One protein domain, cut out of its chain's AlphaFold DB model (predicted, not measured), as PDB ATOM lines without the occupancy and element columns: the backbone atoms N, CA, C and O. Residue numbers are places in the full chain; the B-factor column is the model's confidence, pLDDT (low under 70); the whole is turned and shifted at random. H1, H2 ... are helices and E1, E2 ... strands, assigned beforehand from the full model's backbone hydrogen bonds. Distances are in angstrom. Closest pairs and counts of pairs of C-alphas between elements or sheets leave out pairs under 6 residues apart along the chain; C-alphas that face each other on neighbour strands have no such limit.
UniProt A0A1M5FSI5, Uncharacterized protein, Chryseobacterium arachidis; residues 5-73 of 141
ATOM      1  N   ILE A   5      99.975  62.431 106.177       94.12
ATOM      2  CA  ILE A   5     101.365  61.985 106.252       94.12
ATOM      3  C   ILE A   5     101.386  60.453 106.268       94.12
ATOM      4  O   ILE A   5     100.590  59.814 106.954       94.12
ATOM      5  N   LYS A   6     102.299  59.858 105.505       95.19
ATOM      6  CA  LYS A   6     102.651  58.440 105.578       95.19
ATOM      7  C   LYS A   6     103.809  58.277 106.545       95.19
ATOM      8  O   LYS A   6     104.794  58.998 106.436       95.19
ATOM      9  N   VAL A   7     103.711  57.310 107.442       95.06
ATOM     10  CA  VAL A   7     104.705  57.052 108.482       95.06
ATOM     11  C   VAL A   7     105.070  55.573 108.458       95.06
ATOM     12  O   VAL A   7     104.190  54.714 108.450       95.06
ATOM     13  N   ALA A   8     106.367  55.277 108.425       94.81
ATOM     14  CA  ALA A   8     106.912  53.926 108.461       94.81
ATOM     15  C   ALA A   8     107.230  53.532 109.914       94.81
ATOM     16  O   ALA A   8     108.290  53.878 110.439       94.81
ATOM     17  N   PHE A   9     106.310  52.824 110.569       94.50
ATOM     18  CA  PHE A   9     106.431  52.375 111.956       94.50
ATOM     19  C   PHE A   9     107.173  51.052 112.081       94.50
ATOM     20  O   PHE A   9     106.937  50.117 111.330       94.50
ATOM     21  N   CYS A  10     108.033  50.948 113.084       93.19
ATOM     22  CA  CYS A  10     108.648  49.714 113.536       93.19
ATOM     23  C   CYS A  10     107.668  48.941 114.428       93.19
ATOM     24  O   CYS A  10     107.267  49.430 115.485       93.19
ATOM     25  N   THR A  11     107.330  47.706 114.061       91.00
ATOM     26  CA  THR A  11     106.413  46.867 114.851       91.00
ATOM     27  C   THR A  11     107.039  46.339 116.148       91.00
ATOM     28  O   THR A  11     106.317  45.949 117.062       91.00
ATOM     29  N   GLU A  12     108.370  46.373 116.271       91.44
ATOM     30  CA  GLU A  12     109.101  45.885 117.450       91.44
ATOM     31  C   GLU A  12     109.189  46.939 118.559       91.44
ATOM     32  O   GLU A  12     108.824  46.673 119.701       91.44
ATOM     33  N   CYS A  13     109.661  48.148 118.232       90.31
ATOM     34  CA  CYS A  13     109.877  49.215 119.213       90.31
ATOM     35  C   CYS A  13     108.766  50.276 119.216       90.31
ATOM     36  O   CYS A  13     108.818  51.197 120.027       90.31
ATOM     37  N   ARG A  14     107.789  50.171 118.302       90.12
ATOM     38  CA  ARG A  14     106.671  51.117 118.110       90.12
ATOM     39  C   ARG A  14     107.076  52.556 117.777       90.12
ATOM     40  O   ARG A  14     106.225  53.440 117.778       90.12
ATOM     41  N   GLY A  15     108.352  52.791 117.485       92.31
ATOM     42  CA  GLY A  15     108.831  54.056 116.940       92.31
ATOM     43  C   GLY A  15     108.741  54.077 115.416       92.31
ATOM     44  O   GLY A  15     108.546  53.031 114.801       92.31
ATOM     45  N   TYR A  16     108.915  55.230 114.786       93.19
ATOM     46  CA  TYR A  16     108.935  55.358 113.331       93.19
ATOM     47  C   TYR A  16     110.346  55.598 112.787       93.19
ATOM     48  O   TYR A  16     111.203  56.185 113.447       93.19
ATOM     49  N   HIS A  17     110.594  55.094 111.579       92.19
ATOM     50  CA  HIS A  17     111.867  55.238 110.871       92.19
ATOM     51  C   HIS A  17     111.898  56.481 109.988       92.19
ATOM     52  O   HIS A  17     112.928  57.138 109.881       92.19
ATOM     53  N   SER A  18     110.781  56.770 109.320       94.31
ATOM     54  CA  SER A  18     110.650  57.915 108.429       94.31
ATOM     55  C   SER A  18     109.180  58.254 108.209       94.31
ATOM     56  O   SER A  18     108.312  57.379 108.302       94.31
ATOM     57  N   ALA A  19     108.910  59.512 107.897       94.56
ATOM     58  CA  ALA A  19     107.604  60.048 107.572       94.56
ATOM     59  C   ALA A  19     107.694  60.951 106.334       94.56
ATOM     60  O   ALA A  19     108.724  61.566 106.067       94.56
ATOM     61  N   THR A  20     106.624  61.008 105.546       95.06
ATOM     62  CA  THR A  20     106.568  61.821 104.326       95.06
ATOM     63  C   THR A  20     105.131  62.245 104.013       95.06
ATOM     64  O   THR A  20     104.195  61.508 104.340       95.06
ATOM     65  N   PRO A  21     104.887  63.397 103.366       94.69
ATOM     66  CA  PRO A  21     103.551  63.761 102.908       94.69
ATOM     67  C   PRO A  21     102.951  62.698 101.981       94.69
ATOM     68  O   PRO A  21     103.591  62.233 101.040       94.69
ATOM     69  N   SER A  22     101.690  62.326 102.215       92.81
ATOM     70  CA  SER A  22     100.998  61.333 101.382       92.81
ATOM     71  C   SER A  22     100.823  61.823  99.940       92.81
ATOM     72  O   SER A  22     101.039  61.065  98.990       92.81
ATOM     73  N   ASP A  23     100.493  63.110  99.794       90.75
ATOM     74  CA  ASP A  23     100.284  63.784  98.518       90.75
ATOM     75  C   ASP A  23     101.436  64.733  98.186       90.75
ATOM     76  O   ASP A  23     101.742  65.659  98.939       90.75
ATOM     77  N   LYS A  24     101.985  64.600  96.973       87.19
ATOM     78  CA  LYS A  24     103.067  65.470  96.473       87.19
ATOM     79  C   LYS A  24     102.697  66.954  96.425       87.19
ATOM     80  O   LYS A  24     103.570  67.810  96.500       87.19
ATOM     81  N   LYS A  25     101.404  67.276  96.319       89.38
ATOM     82  CA  LYS A  25     100.910  68.664  96.320       89.38
ATOM     83  C   LYS A  25     101.188  69.381  97.646       89.38
ATOM     84  O   LYS A  25     101.323  70.599  97.648       89.38
ATOM     85  N   ASN A  26     101.302  68.628  98.741       87.88
ATOM     86  CA  ASN A  26     101.484  69.169 100.085       87.88
ATOM     87  C   ASN A  26     102.962  69.344 100.467       87.88
ATOM     88  O   ASN A  26     103.233  69.877 101.534       87.88
ATOM     89  N   ILE A  27     103.913  68.943  99.612       87.62
ATOM     90  CA  ILE A  27     105.359  69.070  99.879       87.62
ATOM     91  C   ILE A  27     105.750  70.526 100.159       87.62
ATOM     92  O   ILE A  27     106.494  70.791 101.092       87.62
ATOM     93  N   ASN A  28     105.192  71.468  99.395       88.44
ATOM     94  CA  ASN A  28     105.471  72.899  99.544       88.44
ATOM     95  C   ASN A  28     104.517  73.597 100.529       88.44
ATOM     96  O   ASN A  28     104.442  74.826 100.547       88.44
ATOM     97  N   HIS A  29     103.727  72.843 101.298       93.12
ATOM     98  CA  HIS A  29     102.884  73.437 102.331       93.12
ATOM     99  C   HIS A  29     103.771  73.972 103.461       93.12
ATOM    100  O   HIS A  29     104.744  73.316 103.839       93.12
ATOM    101  N   ALA A  30     103.427  75.139 104.014       92.50
ATOM    102  CA  ALA A  30     104.213  75.784 105.067       92.50
ATOM    103  C   ALA A  30     104.429  74.845 106.263       92.50
ATOM    104  O   ALA A  30     105.569  74.579 106.617       92.50
ATOM    105  N   ASP A  31     103.354  74.244 106.785       91.75
ATOM    106  CA  ASP A  31     103.424  73.314 107.924       91.75
ATOM    107  C   ASP A  31     104.298  72.079 107.658       91.75
ATOM    108  O   ASP A  31     105.021  71.623 108.534       91.75
ATOM    109  N   VAL A  32     104.268  71.536 106.436       92.50
ATOM    110  CA  VAL A  32     105.100  70.382 106.045       92.50
ATOM    111  C   VAL A  32     106.567  70.781 105.958       92.50
ATOM    112  O   VAL A  32     107.442  70.027 106.373       92.50
ATOM    113  N   THR A  33     106.826  71.969 105.420       92.81
ATOM    114  CA  THR A  33     108.174  72.517 105.273       92.81
ATOM    115  C   THR A  33     108.779  72.827 106.639       92.81
ATOM    116  O   THR A  33     109.912  72.444 106.904       92.81
ATOM    117  N   ASP A  34     108.014  73.466 107.522       92.75
ATOM    118  CA  ASP A  34     108.417  73.756 108.899       92.75
ATOM    119  C   ASP A  34     108.706  72.464 109.675       92.75
ATOM    120  O   ASP A  34     109.775  72.305 110.262       92.75
ATOM    121  N   HIS A  35     107.814  71.476 109.566       92.56
ATOM    122  CA  HIS A  35     107.996  70.176 110.201       92.56
ATOM    123  C   HIS A  35     109.223  69.417 109.661       92.56
ATOM    124  O   HIS A  35     109.964  68.805 110.434       92.56
ATOM    125  N   PHE A  36     109.503  69.515 108.355       93.69
ATOM    126  CA  PHE A  36     110.743  69.005 107.766       93.69
ATOM    127  C   PHE A  36     111.980  69.713 108.327       93.69
ATOM    128  O   PHE A  36     112.960  69.045 108.633       93.69
ATOM    129  N   PHE A  37     111.957  71.035 108.503       92.62
ATOM    130  CA  PHE A  37     113.087  71.754 109.099       92.62
ATOM    131  C   PHE A  37     113.275  71.454 110.590       92.62
ATOM    132  O   PHE A  37     114.401  71.527 111.079       92.62
ATOM    133  N   TYR A  38     112.203  71.098 111.300       91.25
ATOM    134  CA  TYR A  38     112.261  70.750 112.715       91.25
ATOM    135  C   TYR A  38     112.814  69.335 112.965       91.25
ATOM    136  O   TYR A  38     113.687  69.171 113.816       91.25
ATOM    137  N   HIS A  39     112.354  68.322 112.220       90.00
ATOM    138  CA  HIS A  39     112.812  66.932 112.401       90.00
ATOM    139  C   HIS A  39     113.964  66.536 111.481       90.00
ATOM    140  O   HIS A  39     114.886  65.838 111.904       90.00
ATOM    141  N   GLY A  40     113.900  66.965 110.224       88.25
ATOM    142  CA  GLY A  40     114.848  66.600 109.184       88.25
ATOM    143  C   GLY A  40     114.920  65.101 108.900       88.25
ATOM    144  O   GLY A  40     114.172  64.268 109.422       88.25
ATOM    145  N   GLU A  41     115.868  64.751 108.041       87.75
ATOM    146  CA  GLU A  41     116.192  63.355 107.781       87.75
ATOM    147  C   GLU A  41     116.941  62.736 108.976       87.75
ATOM    148  O   GLU A  41     117.747  63.415 109.616       87.75
ATOM    149  N   PRO A  42     116.718  61.443 109.285       86.62
ATOM    150  CA  PRO A  42     115.946  60.462 108.506       86.62
ATOM    151  C   PRO A  42     114.434  60.448 108.803       86.62
ATOM    152  O   PRO A  42     113.671  59.789 108.091       86.62
ATOM    153  N   PHE A  43     114.002  61.160 109.844       90.50
ATOM    154  CA  PHE A  43     112.687  60.983 110.456       90.50
ATOM    155  C   PHE A  43     111.548  61.625 109.669       90.50
ATOM    156  O   PHE A  43     110.461  61.059 109.624       90.50
ATOM    157  N   PHE A  44     111.795  62.729 108.973       93.88
ATOM    158  CA  PHE A  44     110.846  63.316 108.035       93.88
ATOM    159  C   PHE A  44     111.561  63.652 106.726       93.88
ATOM    160  O   PHE A  44     112.549  64.381 106.718       93.88
ATOM    161  N   THR A  45     111.078  63.113 105.606       93.31
ATOM    162  CA  THR A  45     111.688  63.310 104.285       93.31
ATOM    163  C   THR A  45     110.662  63.784 103.264       93.31
ATOM    164  O   THR A  45     109.508  63.346 103.231       93.31
ATOM    165  N   LEU A  46     111.102  64.698 102.403       92.31
ATOM    166  CA  LEU A  46     110.339  65.166 101.247       92.31
ATOM    167  C   LEU A  46     110.658  64.343  99.988       92.31
ATOM    168  O   LEU A  46     109.941  64.452  98.991       92.31
ATOM    169  N   ASP A  47     111.708  63.514 100.028       90.75
ATOM    170  CA  ASP A  47     112.064  62.614  98.938       90.75
ATOM    171  C   ASP A  47     111.368  61.257  99.097       90.75
ATOM    172  O   ASP A  47     111.607  60.490 100.035       90.75
ATOM    173  N   SER A  48     110.538  60.922  98.111       87.94
ATOM    174  CA  SER A  48     109.877  59.621  98.041       87.94
ATOM    175  C   SER A  48     110.863  58.451  98.026       87.94
ATOM    176  O   SER A  48     110.565  57.413  98.606       87.94
ATOM    177  N   ALA A  49     112.043  58.601  97.409       90.38
ATOM    178  CA  ALA A  49     112.998  57.497  97.318       90.38
ATOM    179  C   ALA A  49     113.625  57.160  98.681       90.38
ATOM    180  O   ALA A  49     113.882  55.988  98.968       90.38
ATOM    181  N   THR A  50     113.849  58.164  99.531       89.62
ATOM    182  CA  THR A  50     114.308  57.970 100.913       89.62
ATOM    183  C   THR A  50     113.241  57.261 101.745       89.62
ATOM    184  O   THR A  50     113.542  56.258 102.398       89.62
ATOM    185  N   PHE A  51     111.982  57.698 101.652       93.38
ATOM    186  CA  PHE A  51     110.877  57.045 102.358       93.38
ATOM    187  C   PHE A  51     110.671  55.591 101.904       93.38
ATOM    188  O   PHE A  51     110.496  54.697 102.730       93.38
ATOM    189  N   ASP A  52     110.763  55.322 100.599       91.56
ATOM    190  CA  ASP A  52     110.611  53.977 100.034       91.56
ATOM    191  C   ASP A  52     111.695  52.996 100.499       91.56
ATOM    192  O   ASP A  52     111.480  51.784 100.497       91.56
ATOM    193  N   LYS A  53     112.877  53.487 100.886       90.94
ATOM    194  CA  LYS A  53     113.910  52.649 101.512       90.94
ATOM    195  C   LYS A  53     113.532  52.303 102.948       90.94
ATOM    196  O   LYS A  53     113.670  51.147 103.339       90.94
ATOM    197  N   ALA A  54     113.033  53.279 103.707       89.25
ATOM    198  CA  ALA A  54     112.610  53.085 105.091       89.25
ATOM    199  C   ALA A  54     111.383  52.165 105.203       89.25
ATOM    200  O   ALA A  54     111.326  51.324 106.094       89.25
ATOM    201  N   SER A  55     110.430  52.264 104.271       90.75
ATOM    202  CA  SER A  55     109.241  51.400 104.240       90.75
ATOM    203  C   SER A  55     109.552  49.932 103.928       90.75
ATOM    204  O   SER A  55     108.750  49.056 104.239       90.75
ATOM    205  N   LYS A  56     110.723  49.653 103.341       90.62
ATOM    206  CA  LYS A  56     111.214  48.305 103.020       90.62
ATOM    207  C   LYS A  56     112.128  47.724 104.100       90.62
ATOM    208  O   LYS A  56     112.784  46.716 103.847       90.62
ATOM    209  N   LEU A  57     112.237  48.349 105.269       88.44
ATOM    210  CA  LEU A  57     112.952  47.758 106.400       88.44
ATOM    211  C   LEU A  57     112.155  46.583 106.987       88.44
ATOM    212  O   LEU A  57     110.940  46.475 106.820       88.44
ATOM    213  N   GLU A  58     112.855  45.654 107.635       87.62
ATOM    214  CA  GLU A  58     112.207  44.528 108.310       87.62
ATOM    215  C   GLU A  58     111.286  45.006 109.439       87.62
ATOM    216  O   GLU A  58     111.590  45.964 110.151       87.62
ATOM    217  N   ASN A  59     110.169  44.307 109.663       88.62
ATOM    218  CA  ASN A  59     109.244  44.618 110.758       88.62
ATOM    219  C   ASN A  59     108.782  46.088 110.726       88.62
ATOM    220  O   ASN A  59     108.767  46.774 111.754       88.62
ATOM    221  N   THR A  60     108.466  46.575 109.522       91.44
ATOM    222  CA  THR A  60     107.992  47.934 109.270       91.44
ATOM    223  C   THR A  60     106.594  47.915 108.659       91.44
ATOM    224  O   THR A  60     106.326  47.175 107.717       91.44
ATOM    225  N   GLU A  61     105.707  48.748 109.194       93.38
ATOM    226  CA  GLU A  61     104.337  48.943 108.726       93.38
ATOM    227  C   GLU A  61     104.137  50.406 108.317       93.38
ATOM    228  O   GLU A  61     104.553  51.322 109.025       93.38
ATOM    229  N   VAL A  62     103.508  50.640 107.162       94.19
ATOM    230  CA  VAL A  62     103.219  51.995 106.678       94.19
ATOM    231  C   VAL A  62     101.792  52.371 107.040       94.19
ATOM    232  O   VAL A  62     100.842  51.769 106.547       94.19
ATOM    233  N   ILE A  63     101.648  53.415 107.850       94.19
ATOM    234  CA  ILE A  63     100.356  53.944 108.289       94.19
ATOM    235  C   ILE A  63     100.201  55.360 107.737       94.19
ATOM    236  O   ILE A  63     101.162  56.124 107.679       94.19
ATOM    237  N   THR A  64      98.991  55.715 107.305       94.81
ATOM    238  CA  THR A  64      98.660  57.091 106.911       94.81
ATOM    239  C   THR A  64      97.853  57.743 108.022       94.81
ATOM    240  O   THR A  64      96.858  57.176 108.463       94.81
ATOM    241  N   MET A  65      98.274  58.923 108.463       94.12
ATOM    242  CA  MET A  65      97.608  59.698 109.509       94.12
ATOM    243  C   MET A  65      97.683  61.194 109.215       94.12
ATOM    244  O   MET A  65      98.429  61.631 108.338       94.12
ATOM    245  N   SER A  66      96.924  61.993 109.958       94.50
ATOM    246  CA  SER A  66      96.988  63.449 109.817       94.50
ATOM    247  C   SER A  66      98.296  64.021 110.381       94.50
ATOM    248  O   SER A  66      98.871  63.466 111.317       94.50
ATOM    249  N   LEU A  67      98.749  65.161 109.853       92.12
ATOM    250  CA  LEU A  67      99.937  65.862 110.356       92.12
ATOM    251  C   LEU A  67      99.804  66.217 111.846       92.12
ATOM    252  O   LEU A  67     100.732  66.003 112.615       92.12
ATOM    253  N   GLU A  68      98.631  66.684 112.276       92.44
ATOM    254  CA  GLU A  68      98.351  67.007 113.684       92.44
ATOM    255  C   GLU A  68      98.480  65.791 114.610       92.44
ATOM    256  O   GLU A  68      98.890  65.910 115.764       92.44
ATOM    257  N   GLU A  69      98.110  64.608 114.123       92.75
ATOM    258  CA  GLU A  69      98.237  63.358 114.869       92.75
ATOM    259  C   GLU A  69      99.678  62.854 114.903       92.75
ATOM    260  O   GLU A  69     100.128  62.365 115.942       92.75
ATOM    261  N   HIS A  70     100.415  63.031 113.806       92.69
ATOM    262  CA  HIS A  70     101.837  62.719 113.752       92.69
ATOM    263  C   HIS A  70     102.636  63.583 114.732       92.69
ATOM    264  O   HIS A  70     103.427  63.038 115.493       92.69
ATOM    265  N   ILE A  71     102.345  64.888 114.807       91.12
ATOM    266  CA  ILE A  71     102.994  65.829 115.737       91.12
ATOM    267  C   ILE A  71     102.854  65.379 117.200       91.12
ATOM    268  O   ILE A  71     103.768  65.555 117.995       91.12
ATOM    269  N   LYS A  72     101.742  64.737 117.583       91.19
ATOM    270  CA  LYS A  72     101.565  64.227 118.960       91.19
ATOM    271  C   LYS A  72     102.526  63.086 119.313       91.19
ATOM    272  O   LYS A  72     102.749  62.825 120.492       91.19
ATOM    273  N   HIS A  73     103.057  62.399 118.307       86.50
ATOM    274  CA  HIS A  73     103.887  61.200 118.430       86.50
ATOM    275  C   HIS A  73     105.256  61.377 117.758       86.50
ATOM    276  O   HIS A  73     105.963  60.401 117.505       86.50
TER     277      HIS A  73
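This is residues 5 to 73 of the 141 residues of an uncharacterized protein of Chryseobacterium arachidis (UniProt A0A1M5FSI5). A small three-stranded antiparallel sheet is covered on one face by the helix H2 and on the opposite face by the very short helix H3, while the longest helix, H1, lies off one end of the sheet and only grazes it. E1 runs between E2 and E3 in the sheet, whose order is E2, E1, E3. The printed part has 69 residues with three named strands and three named helices, in the order E1, E2, H1, H2, E3, H3, and the class is mixed, helices and strands. The whole is compact, with a radius of gyration of the C-alphas of 11.1 A, and rounded, with spans of 33 by 25 by 18 A.

The inner strand E1, residues 5 to 10, and the edge strand E3, residues 60 to 66, are antiparallel neighbours at 148 degrees between their directions; N 5 and O 65, 2.8 A, and N 63 and O 7, 2.9 A, are within hydrogen-bond range. On the other side of E1 is the edge strand E2, residues 16 to 21, antiparallel to it at 168 degrees, with N 6 and O 20 2.8 A apart. E1 and E2 form a hairpin. The sheet is only just strongly twisted, its C-alphas lying up to 4.2 A off their best plane. H2, residues 48 to 54, is on the sheet at a height of 8.9 A, over E2; E1 falls only just short, with 2 of the C-alphas of H2 on it. On the local plane H2 stands at 16 degrees to E2, along the strands; their closest C-alphas, those of Ser 18 and Phe 51, are 6.1 A apart. H3, residues 67 to 71, is on the opposite face at a height of 9.5 A, over E1, and the closest C-alphas of the two, Ile 5 and Leu 67, are 5.8 A apart. H1, residues 30 to 39, only grazes the sheet with its residues 32 to 39; its closest C-alpha to E2 is that of Val 32, 7.5 A from that of Pro 21. H1 and H3 are near each other, while H2 is apart from both H1 and H3. In H1, H2 and H3 every O i to N i+4 pair is within hydrogen-bond range.

E1 begins at C-alpha 5, (101.365, 61.985, 106.252), and is 16.0 A long; E2 is 14.4 A. E3 is the longest strand, 19.0 A, beginning at C-alpha 60, (107.992, 47.934, 109.270). H1 is 14.4 A long, H2 10.0 A and H3 6.2 A, ending at C-alpha 71, (102.994, 65.829, 115.737).

The C-alphas farthest apart, those of Glu 12 and Ala 30, are 32.7 A apart. The printed part has no cut. The links E1 to E2, H2 to E3 and E3 to H3 are tight, those from E2 to H1 and H1 to H2 short. The mean pLDDT of the printed part is 91.6, and no printed residue is under 70.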